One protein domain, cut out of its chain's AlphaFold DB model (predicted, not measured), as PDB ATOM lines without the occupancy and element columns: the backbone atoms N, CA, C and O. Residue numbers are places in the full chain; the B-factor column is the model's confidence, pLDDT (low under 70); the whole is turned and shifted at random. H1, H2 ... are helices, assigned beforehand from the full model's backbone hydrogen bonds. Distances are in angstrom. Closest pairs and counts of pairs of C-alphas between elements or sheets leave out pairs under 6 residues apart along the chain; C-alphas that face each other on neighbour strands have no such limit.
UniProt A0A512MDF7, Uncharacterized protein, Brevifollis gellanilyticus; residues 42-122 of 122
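This is residues 42 to 122 of the 122 residues of an uncharacterized protein of Brevifollis gellanilyticus (UniProt A0A512MDF7). One long helix, H2, makes the length of a rod, and at each of its ends a short helix folds back toward the same side, H1 at one end and H3 at the other. Residues 74 to 87 of H2 stand free. The printed part has 81 residues with three named helices, H1, H2, H3 in order; it is all helix and extended, with a radius of gyration of the C-alphas of 22.1 A, spanning 69 by 19 by 19 A.

Look first at H2, residues 61 to 101. Its residues 65 to 73 alone touch H1, residues 42 to 55, through 44 to 49 alone; the closest C-alphas, of Lys 45 and Val 69, are 6.6 A apart. This helical hairpin runs opposite ways at a steep tilt of 40 degrees. H3, residues 104 to 113, is close to H2 but not clearly touching, opposite ways at a shallow tilt of 21 degrees; the closest C-alphas, of Asp 99 and Lys 107, are 6.7 A apart. H1 and H3 are apart. O i to N i+4 pairs within hydrogen-bond range number 36 of 37 in H2, 8 of 10 in H1 and 4 of 6 in H3.

Find C-alpha 61 at (42.870, 60.846, -41.527); H2 runs 60.4 A to C-alpha 101 at (12.896, 11.916, -22.781). H1 measures 20.7 A, H3 14.9 A.

The farthest C-alphas, of Thr 58 and Glu 105, are 68.9 A apart. Both links are tight, and the printed part has no cut. Residues 119 to 122 have pLDDT under 70.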
ATOM      1  N   ALA A  42      33.893  50.752 -25.709       88.69
ATOM      2  CA  ALA A  42      34.750  51.906 -25.450       88.69
ATOM      3  C   ALA A  42      36.228  51.519 -25.264       88.69
ATOM      4  O   ALA A  42      37.114  52.206 -25.774       88.69
ATOM      5  N   PHE A  43      36.504  50.406 -24.571       89.56
ATOM      6  CA  PHE A  43      37.868  49.905 -24.407       89.56
ATOM      7  C   PHE A  43      38.430  49.395 -25.734       89.56
ATOM      8  O   PHE A  43      39.565  49.718 -26.075       89.56
ATOM      9  N   LEU A  44      37.630  48.652 -26.504       91.31
ATOM     10  CA  LEU A  44      38.037  48.150 -27.816       91.31
ATOM     11  C   LEU A  44      38.328  49.297 -28.792       91.31
ATOM     12  O   LEU A  44      39.364  49.277 -29.454       91.31
ATOM     13  N   LYS A  45      37.486  50.341 -28.809       93.50
ATOM     14  CA  LYS A  45      37.729  51.569 -29.581       93.50
ATOM     15  C   LYS A  45      39.032  52.233 -29.164       93.50
ATOM     16  O   LYS A  45      39.874  52.523 -30.010       93.50
ATOM     17  N   TRP A  46      39.225  52.446 -27.862       93.19
ATOM     18  CA  TRP A  46      40.447  53.051 -27.335       93.19
ATOM     19  C   TRP A  46      41.694  52.243 -27.712       93.19
ATOM     20  O   TRP A  46      42.682  52.822 -28.162       93.19
ATOM     21  N   ALA A  47      41.642  50.916 -27.582       93.31
ATOM     22  CA  ALA A  47      42.751  50.024 -27.898       93.31
ATOM     23  C   ALA A  47      43.085  50.046 -29.396       93.31
ATOM     24  O   ALA A  47      44.251  50.211 -29.760       93.31
ATOM     25  N   ALA A  48      42.066  49.955 -30.258       94.31
ATOM     26  CA  ALA A  48      42.220  50.040 -31.707       94.31
ATOM     27  C   ALA A  48      42.810  51.394 -32.127       94.31
ATOM     28  O   ALA A  48      43.820  51.441 -32.831       94.31
ATOM     29  N   MET A  49      42.262  52.499 -31.617       95.88
ATOM     30  CA  MET A  49      42.759  53.840 -31.926       95.88
ATOM     31  C   MET A  49      44.180  54.070 -31.411       95.88
ATOM     32  O   MET A  49      45.000  54.645 -32.123       95.88
ATOM     33  N   ASN A  50      44.527  53.588 -30.215       95.94
ATOM     34  CA  ASN A  50      45.903  53.663 -29.722       95.94
ATOM     35  C   ASN A  50      46.880  52.835 -30.557       95.94
ATOM     36  O   ASN A  50      48.039  53.223 -30.699       95.94
ATOM     37  N   HIS A  51      46.429  51.721 -31.133       94.56
ATOM     38  CA  HIS A  51      47.243  50.968 -32.074       94.56
ATOM     39  C   HIS A  51      47.448  51.748 -33.381       94.56
ATOM     40  O   HIS A  51      48.583  51.894 -33.829       94.56
ATOM     41  N   LEU A  52      46.381  52.333 -33.937       94.81
ATOM     42  CA  LEU A  52      46.425  53.132 -35.168       94.81
ATOM     43  C   LEU A  52      47.259  54.413 -35.029       94.81
ATOM     44  O   LEU A  52      47.924  54.812 -35.981       94.81
ATOM     45  N   LYS A  53      47.322  55.023 -33.837       94.19
ATOM     46  CA  LYS A  53      48.194  56.182 -33.561       94.19
ATOM     47  C   LYS A  53      49.671  55.920 -33.863       94.19
ATOM     48  O   LYS A  53      50.394  56.862 -34.176       94.19
ATOM     49  N   LYS A  54      50.131  54.663 -33.815       96.00
ATOM     50  CA  LYS A  54      51.516  54.301 -34.172       96.00
ATOM     51  C   LYS A  54      51.854  54.629 -35.630       96.00
ATOM     52  O   LYS A  54      53.021  54.842 -35.939       96.00
ATOM     53  N   LEU A  55      50.841  54.723 -36.491       95.44
ATOM     54  CA  LEU A  55      50.973  55.112 -37.895       95.44
ATOM     55  C   LEU A  55      51.088  56.630 -38.095       95.44
ATOM     56  O   LEU A  55      51.297  57.067 -39.221       95.44
ATOM     57  N   LYS A  56      50.964  57.429 -37.023       95.75
ATOM     58  CA  LYS A  56      50.989  58.902 -37.052       95.75
ATOM     59  C   LYS A  56      50.017  59.489 -38.098       95.75
ATOM     60  O   LYS A  56      50.459  60.218 -38.987       95.75
ATOM     61  N   PRO A  57      48.712  59.160 -38.026       94.81
ATOM     62  CA  PRO A  57      47.730  59.660 -38.984       94.81
ATOM     63  C   PRO A  57      47.649  61.191 -38.956       94.81
ATOM     64  O   PRO A  57      47.818  61.816 -37.908       94.81
ATOM     65  N   THR A  58      47.366  61.797 -40.109       96.75
ATOM     66  CA  THR A  58      47.123  63.243 -40.201       96.75
ATOM     67  C   THR A  58      45.810  63.629 -39.517       96.75
ATOM     68  O   THR A  58      44.936  62.786 -39.287       96.75
ATOM     69  N   ALA A  59      45.628  64.925 -39.247       94.31
ATOM     70  CA  ALA A  59      44.393  65.457 -38.665       94.31
ATOM     71  C   ALA A  59      43.140  65.130 -39.504       94.31
ATOM     72  O   ALA A  59      42.061  64.938 -38.953       94.31
ATOM     73  N   GLU A  60      43.286  65.004 -40.825       94.88
ATOM     74  CA  GLU A  60      42.198  64.641 -41.743       94.88
ATOM     75  C   GLU A  60      41.943  63.125 -41.808       94.88
ATOM     76  O   GLU A  60      40.827  62.684 -42.090       94.88
ATOM     77  N   GLN A  61      42.971  62.308 -41.551       95.19
ATOM     78  CA  GLN A  61      42.870  60.846 -41.527       95.19
ATOM     79  C   GLN A  61      42.265  60.334 -40.220       95.19
ATOM     80  O   GLN A  61      41.508  59.365 -40.240       95.19
ATOM     81  N   GLN A  62      42.572  60.995 -39.101       94.56
ATOM     82  CA  GLN A  62      42.083  60.662 -37.763       94.56
ATOM     83  C   GLN A  62      40.556  60.403 -37.721       94.56
ATOM     84  O   GLN A  62      40.179  59.286 -37.362       94.56
ATOM     85  N   PRO A  63      39.670  61.326 -38.157       96.12
ATOM     86  CA  PRO A  63      38.222  61.093 -38.109       96.12
ATOM     87  C   PRO A  63      37.765  59.957 -39.035       96.12
ATOM     88  O   PRO A  63      36.815  59.243 -38.722       96.12
ATOM     89  N   ARG A  64      38.454  59.735 -40.163       96.75
ATOM     90  CA  ARG A  64      38.128  58.638 -41.092       96.75
ATOM     91  C   ARG A  64      38.480  57.274 -40.502       96.75
ATOM     92  O   ARG A  64      37.753  56.309 -40.719       96.75
ATOM     93  N   LEU A  65      39.596  57.185 -39.778       96.31
ATOM     94  CA  LEU A  65      39.998  55.972 -39.070       96.31
ATOM     95  C   LEU A  65      39.063  55.682 -37.896       96.31
ATOM     96  O   LEU A  65      38.657  54.537 -37.724       96.31
ATOM     97  N   GLU A  66      38.670  56.710 -37.141       95.94
ATOM     98  CA  GLU A  66      37.692  56.573 -36.055       95.94
ATOM     99  C   GLU A  66      36.354  56.042 -36.567       95.94
ATOM    100  O   GLU A  66      35.845  55.073 -36.009       95.94
ATOM    101  N   ALA A  67      35.842  56.581 -37.678       97.00
ATOM    102  CA  ALA A  67      34.608  56.097 -38.295       97.00
ATOM    103  C   ALA A  67      34.694  54.617 -38.715       97.00
ATOM    104  O   ALA A  67      33.759  53.857 -38.481       97.00
ATOM    105  N   LYS A  68      35.831  54.181 -39.276       96.75
ATOM    106  CA  LYS A  68      36.053  52.771 -39.645       96.75
ATOM    107  C   LYS A  68      36.104  51.846 -38.432       96.75
ATOM    108  O   LYS A  68      35.593  50.732 -38.482       96.75
ATOM    109  N   VAL A  69      36.729  52.296 -37.343       96.88
ATOM    110  CA  VAL A  69      36.752  51.544 -36.081       96.88
ATOM    111  C   VAL A  69      35.344  51.456 -35.490       96.88
ATOM    112  O   VAL A  69      34.957  50.387 -35.027       96.88
ATOM    113  N   ASP A  70      34.569  52.539 -35.532       96.06
ATOM    114  CA  ASP A  70      33.186  52.557 -35.042       96.06
ATOM    115  C   ASP A  70      32.274  51.611 -35.829       96.06
ATOM    116  O   ASP A  70      31.507  50.859 -35.229       96.06
ATOM    117  N   GLU A  71      32.397  51.596 -37.156       96.75
ATOM    118  CA  GLU A  71      31.674  50.670 -38.030       96.75
ATOM    119  C   GLU A  71      32.001  49.208 -37.690       96.75
ATOM    120  O   GLU A  71      31.097  48.423 -37.401       96.75
ATOM    121  N   ALA A  72      33.292  48.866 -37.608       96.00
ATOM    122  CA  ALA A  72      33.733  47.514 -37.267       96.00
ATOM    123  C   ALA A  72      33.279  47.078 -35.861       96.00
ATOM    124  O   ALA A  72      32.932  45.917 -35.638       96.00
ATOM    125  N   LEU A  73      33.261  47.999 -34.890       94.81
ATOM    126  CA  LEU A  73      32.750  47.708 -33.551       94.81
ATOM    127  C   LEU A  73      31.238  47.499 -33.550       94.81
ATOM    128  O   LEU A  73      30.764  46.600 -32.858       94.81
ATOM    129  N   SER A  74      30.489  48.294 -34.313       93.56
ATOM    130  CA  SER A  74      29.044  48.117 -34.474       93.56
ATOM    131  C   SER A  74      28.725  46.734 -35.046       93.56
ATOM    132  O   SER A  74      27.921  45.994 -34.475       93.56
ATOM    133  N   GLU A  75      29.433  46.342 -36.106       94.12
ATOM    134  CA  GLU A  75      29.316  45.023 -36.725       94.12
ATOM    135  C   GLU A  75      29.653  43.899 -35.731       94.12
ATOM    136  O   GLU A  75      28.849  42.986 -35.525       94.12
ATOM    137  N   LEU A  76      30.784  44.001 -35.023       91.06
ATOM    138  CA  LEU A  76      31.179  43.029 -34.000       91.06
ATOM    139  C   LEU A  76      30.124  42.887 -32.894       91.06
ATOM    140  O   LEU A  76      29.836  41.774 -32.446       91.06
ATOM    141  N   MET A  77      29.551  43.997 -32.431       89.88
ATOM    142  CA  MET A  77      28.508  43.979 -31.404       89.88
ATOM    143  C   MET A  77      27.206  43.368 -31.927       89.88
ATOM    144  O   MET A  77      26.561  42.606 -31.201       89.88
ATOM    145  N   GLY A  78      26.856  43.633 -33.187       90.12
ATOM    146  CA  GLY A  78      25.756  42.974 -33.886       90.12
ATOM    147  C   GLY A  78      25.945  41.458 -33.942       90.12
ATOM    148  O   GLY A  78      25.070  40.712 -33.497       90.12
ATOM    149  N   PHE A  79      27.122  40.997 -34.378       89.06
ATOM    150  CA  PHE A  79      27.464  39.573 -34.405       89.06
ATOM    151  C   PHE A  79      27.407  38.931 -33.026       89.06
ATOM    152  O   PHE A  79      26.808  37.870 -32.877       89.06
ATOM    153  N   LYS A  80      27.986  39.565 -32.000       87.62
ATOM    154  CA  LYS A  80      27.934  39.049 -30.625       87.62
ATOM    155  C   LYS A  80      26.495  38.897 -30.142       87.62
ATOM    156  O   LYS A  80      26.159  37.865 -29.567       87.62
ATOM    157  N   LYS A  81      25.639  39.889 -30.401       87.44
ATOM    158  CA  LYS A  81      24.216  39.825 -30.043       87.44
ATOM    159  C   LYS A  81      23.524  38.655 -30.744       87.44
ATOM    160  O   LYS A  81      22.864  37.866 -30.074       87.44
ATOM    161  N   GLN A  82      23.701  38.519 -32.056       89.00
ATOM    162  CA  GLN A  82      23.072  37.441 -32.821       89.00
ATOM    163  C   GLN A  82      23.593  36.061 -32.407       89.00
ATOM    164  O   GLN A  82      22.810  35.135 -32.229       89.00
ATOM    165  N   ALA A  83      24.902  35.924 -32.200       86.75
ATOM    166  CA  ALA A  83      25.505  34.683 -31.736       86.75
ATOM    167  C   ALA A  83      24.937  34.268 -30.375       86.75
ATOM    168  O   ALA A  83      24.583  33.108 -30.199       86.75
ATOM    169  N   MET A  84      24.784  35.211 -29.438       85.31
ATOM    170  CA  MET A  84      24.170  34.921 -28.142       85.31
ATOM    171  C   MET A  84      22.719  34.457 -28.271       85.31
ATOM    172  O   MET A  84      22.336  33.525 -27.570       85.31
ATOM    173  N   ILE A  85      21.930  35.063 -29.163       88.06
ATOM    174  CA  ILE A  85      20.559  34.611 -29.448       88.06
ATOM    175  C   ILE A  85      20.580  33.166 -29.960       88.06
ATOM    176  O   ILE A  85      19.954  32.302 -29.354       88.06
ATOM    177  N   ASN A  86      21.376  32.885 -30.993       85.19
ATOM    178  CA  ASN A  86      21.456  31.556 -31.603       85.19
ATOM    179  C   ASN A  86      21.936  30.485 -30.608       85.19
ATOM    180  O   ASN A  86      21.446  29.359 -30.618       85.19
ATOM    181  N   ILE A  87      22.903  30.822 -29.745       85.56
ATOM    182  CA  ILE A  87      23.387  29.920 -28.690       85.56
ATOM    183  C   ILE A  87      22.236  29.539 -27.757       85.56
ATOM    184  O   ILE A  87      22.057  28.355 -27.478       85.56
ATOM    185  N   TRP A  88      21.448  30.515 -27.302       88.56
ATOM    186  CA  TRP A  88      20.317  30.245 -26.417       88.56
ATOM    187  C   TRP A  88      19.202  29.469 -27.111       88.56
ATOM    188  O   TRP A  88      18.720  28.506 -26.534       88.56
ATOM    189  N   GLU A  89      18.880  29.770 -28.368       90.38
ATOM    190  CA  GLU A  89      17.909  28.981 -29.141       90.38
ATOM    191  C   GLU A  89      18.323  27.505 -29.271       90.38
ATOM    192  O   GLU A  89      17.496  26.598 -29.145       90.38
ATOM    193  N   ILE A  90      19.616  27.239 -29.496       86.12
ATOM    194  CA  ILE A  90      20.150  25.871 -29.543       86.12
ATOM    195  C   ILE A  90      20.020  25.200 -28.177       86.12
ATOM    196  O   ILE A  90      19.597  24.041 -28.118       86.12
ATOM    197  N   ILE A  91      20.383  25.903 -27.101       86.25
ATOM    198  CA  ILE A  91      20.261  25.392 -25.734       86.25
ATOM    199  C   ILE A  91      18.797  25.068 -25.434       86.25
ATOM    200  O   ILE A  91      18.525  23.936 -25.059       86.25
ATOM    201  N   ASP A  92      17.862  25.982 -25.682       89.06
ATOM    202  CA  ASP A  92      16.431  25.823 -25.390       89.06
ATOM    203  C   ASP A  92      15.812  24.647 -26.149       89.06
ATOM    204  O   ASP A  92      15.092  23.821 -25.580       89.06
ATOM    205  N   ARG A  93      16.138  24.509 -27.439       90.88
ATOM    206  CA  ARG A  93      15.701  23.354 -28.230       90.88
ATOM    207  C   ARG A  93      16.254  22.053 -27.653       90.88
ATOM    208  O   ARG A  93      15.537  21.058 -27.569       90.88
ATOM    209  N   THR A  94      17.528  22.052 -27.270       87.44
ATOM    210  CA  THR A  94      18.199  20.859 -26.741       87.44
ATOM    211  C   THR A  94      17.652  20.482 -25.368       87.44
ATOM    212  O   THR A  94      17.369  19.314 -25.127       87.44
ATOM    213  N   THR A  95      17.443  21.451 -24.478       90.62
ATOM    214  CA  THR A  95      16.894  21.214 -23.138       90.62
ATOM    215  C   THR A  95      15.444  20.749 -23.198       90.62
ATOM    216  O   THR A  95      15.076  19.869 -22.427       90.62
ATOM    217  N   THR A  96      14.650  21.269 -24.140       93.12
ATOM    218  CA  THR A  96      13.280  20.803 -24.404       93.12
ATOM    219  C   THR A  96      13.270  19.366 -24.920       93.12
ATOM    220  O   THR A  96      12.468  18.557 -24.465       93.12
ATOM    221  N   SER A  97      14.180  19.029 -25.841       89.06
ATOM    222  CA  SER A  97      14.328  17.652 -26.324       89.06
ATOM    223  C   SER A  97      14.691  16.702 -25.186       89.06
ATOM    224  O   SER A  97      14.063  15.660 -25.060       89.06
ATOM    225  N   ILE A  98      15.656  17.080 -24.339       89.75
ATOM    226  CA  ILE A  98      16.036  16.291 -23.161       89.75
ATOM    227  C   ILE A  98      14.829  16.117 -22.238       89.75
ATOM    228  O   ILE A  98      14.542  14.996 -21.845       89.75
ATOM    229  N   ASP A  99      14.086  17.188 -21.937       91.88
ATOM    230  CA  ASP A  99      12.902  17.112 -21.072       91.88
ATOM    231  C   ASP A  99      11.837  16.137 -21.601       91.88
ATOM    232  O   ASP A  99      11.176  15.459 -20.815       91.88
ATOM    233  N   GLY A 100      11.690  16.020 -22.924       93.38
ATOM    234  CA  GLY A 100      10.796  15.050 -23.562       93.38
ATOM    235  C   GLY A 100      11.118  13.588 -23.234       93.38
ATOM    236  O   GLY A 100      10.199  12.774 -23.160       93.38
ATOM    237  N   ASP A 101      12.390  13.279 -22.972       94.31
ATOM    238  CA  ASP A 101      12.896  11.916 -22.781       94.31
ATOM    239  C   ASP A 101      13.024  11.506 -21.298       94.31
ATOM    240  O   ASP A 101      13.326  10.350 -20.994       94.31
ATOM    241  N   LEU A 102      12.806  12.432 -20.354       94.94
ATOM    242  CA  LEU A 102      12.994  12.194 -18.917       94.94
ATOM    243  C   LEU A 102      11.751  11.622 -18.221       94.94
ATOM    244  O   LEU A 102      10.615  12.028 -18.489       94.94
ATOM    245  N   THR A 103      11.973  10.758 -17.221       96.50
ATOM    246  CA  THR A 103      10.911  10.351 -16.283       96.50
ATOM    247  C   THR A 103      10.491  11.516 -15.376       96.50
ATOM    248  O   THR A 103      11.267  12.458 -15.188       96.50
ATOM    249  N   PRO A 104       9.298  11.476 -14.751       94.88
ATOM    250  CA  PRO A 104       8.858  12.527 -13.829       94.88
ATOM    251  C   PRO A 104       9.853  12.818 -12.693       94.88
ATOM    252  O   PRO A 104      10.083  13.977 -12.352       94.88
ATOM    253  N   GLU A 105      10.491  11.786 -12.137       92.81
ATOM    254  CA  GLU A 105      11.493  11.924 -11.074       92.81
ATOM    255  C   GLU A 105      12.768  12.597 -11.594       92.81
ATOM    256  O   GLU A 105      13.347  13.449 -10.921       92.81
ATOM    257  N   GLN A 106      13.188  12.261 -12.817       92.25
ATOM    258  CA  GLN A 106      14.347  12.875 -13.462       92.25
ATOM    259  C   GLN A 106      14.088  14.338 -13.836       92.25
ATOM    260  O   GLN A 106      15.002  15.154 -13.720       92.25
ATOM    261  N   LYS A 107      12.856  14.700 -14.215       94.94
ATOM    262  CA  LYS A 107      12.468  16.094 -14.490       94.94
ATOM    263  C   LYS A 107      12.643  16.997 -13.272       94.94
ATOM    264  O   LYS A 107      13.154  18.106 -13.402       94.94
ATOM    265  N   ALA A 108      12.311  16.499 -12.080       92.25
ATOM    266  CA  ALA A 108      12.490  17.251 -10.839       92.25
ATOM    267  C   ALA A 108      13.967  17.578 -10.544       92.25
ATOM    268  O   ALA A 108      14.268  18.652 -10.020       92.25
ATOM    269  N   GLU A 109      14.899  16.682 -10.885       92.69
ATOM    270  CA  GLU A 109      16.339  16.960 -10.784       92.69
ATOM    271  C   GLU A 109      16.843  17.823 -11.947       92.69
ATOM    272  O   GLU A 109      17.639  18.740 -11.739       92.69
ATOM    273  N   TRP A 110      16.337  17.590 -13.159       91.19
ATOM    274  CA  TRP A 110      16.670  18.369 -14.349       91.19
ATOM    275  C   TRP A 110      16.335  19.853 -14.189       91.19
ATOM    276  O   TRP A 110      17.167  20.702 -14.497       91.19
ATOM    277  N   ASP A 111      15.186  20.188 -13.603       90.19
ATOM    278  CA  ASP A 111      14.782  21.574 -13.335       90.19
ATOM    279  C   ASP A 111      15.763  22.346 -12.439       90.19
ATOM    280  O   ASP A 111      15.856  23.577 -12.525       90.19
ATOM    281  N   LYS A 112      16.526  21.637 -11.600       90.00
ATOM    282  CA  LYS A 112      17.540  22.238 -10.724       90.00
ATOM    283  C   LYS A 112      18.837  22.544 -11.468       90.00
ATOM    284  O   LYS A 112      19.513  23.507 -11.106       90.00
ATOM    285  N   ILE A 113      19.190  21.736 -12.472       89.25
ATOM    286  CA  ILE A 113      20.502  21.780 -13.140       89.25
ATOM    287  C   ILE A 113      20.459  22.305 -14.576       89.25
ATOM    288  O   ILE A 113      21.515  22.628 -15.126       89.25
ATOM    289  N   LYS A 114      19.278  22.387 -15.197       88.06
ATOM    290  CA  LYS A 114      19.154  22.841 -16.581       88.06
ATOM    291  C   LYS A 114      19.715  24.261 -16.730       88.06
ATOM    292  O   LYS A 114      19.492  25.100 -15.847       88.06
ATOM    293  N   PRO A 115      20.443  24.553 -17.823       88.69
ATOM    294  CA  PRO A 115      20.948  25.893 -18.084       88.69
ATOM    295  C   PRO A 115      19.821  26.930 -18.035       88.69
ATOM    296  O   PRO A 115      18.745  26.703 -18.585       88.69
ATOM    297  N   LYS A 116      20.081  28.068 -17.388       83.31
ATOM    298  CA  LYS A 116      19.155  29.204 -17.314       83.31
ATOM    299  C   LYS A 116      19.731  30.373 -18.087       83.31
ATOM    300  O   LYS A 116      20.929  30.654 -17.967       83.31
ATOM    301  N   ARG A 117      18.889  31.063 -18.852       82.44
ATOM    302  CA  ARG A 117      19.301  32.266 -19.564       82.44
ATOM    303  C   ARG A 117      19.718  33.341 -18.551       82.44
ATOM    304  O   ARG A 117      19.114  33.422 -17.485       82.44
ATOM    305  N   PRO A 118      20.708  34.198 -18.854       75.12
ATOM    306  CA  PRO A 118      21.123  35.263 -17.944       75.12
ATOM    307  C   PRO A 118      19.974  36.203 -17.564       75.12
ATOM    308  O   PRO A 118      19.955  36.698 -16.447       75.12
ATOM    309  N   ASP A 119      19.009  36.401 -18.468       69.69
ATOM    310  CA  ASP A 119      17.822  37.233 -18.243       69.69
ATOM    311  C   ASP A 119      16.799  36.575 -17.286       69.69
ATOM    312  O   ASP A 119      15.970  37.266 -16.695       69.69
ATOM    313  N   ASP A 120      16.883  35.251 -17.092       57.97
ATOM    314  CA  ASP A 120      15.994  34.464 -16.222       57.97
ATOM    315  C   ASP A 120      16.535  34.330 -14.788       57.97
ATOM    316  O   ASP A 120      15.822  33.898 -13.876       57.97
ATOM    317  N   VAL A 121      17.803  34.689 -14.567       55.69
ATOM    318  CA  VAL A 121      18.442  34.711 -13.248       55.69
ATOM    319  C   VAL A 121      18.321  36.132 -12.693       55.69
ATOM    320  O   VAL A 121      19.153  36.989 -12.982       55.69
ATOM    321  N   LYS A 122      17.246  36.386 -11.939       40.91
ATOM    322  CA  LYS A 122      17.059  37.636 -11.181       40.91
ATOM    323  C   LYS A 122      18.053  37.769 -10.033       40.91
ATOM    324  O   LYS A 122      18.282  36.751  -9.341       40.91
TER     325      LYS A 122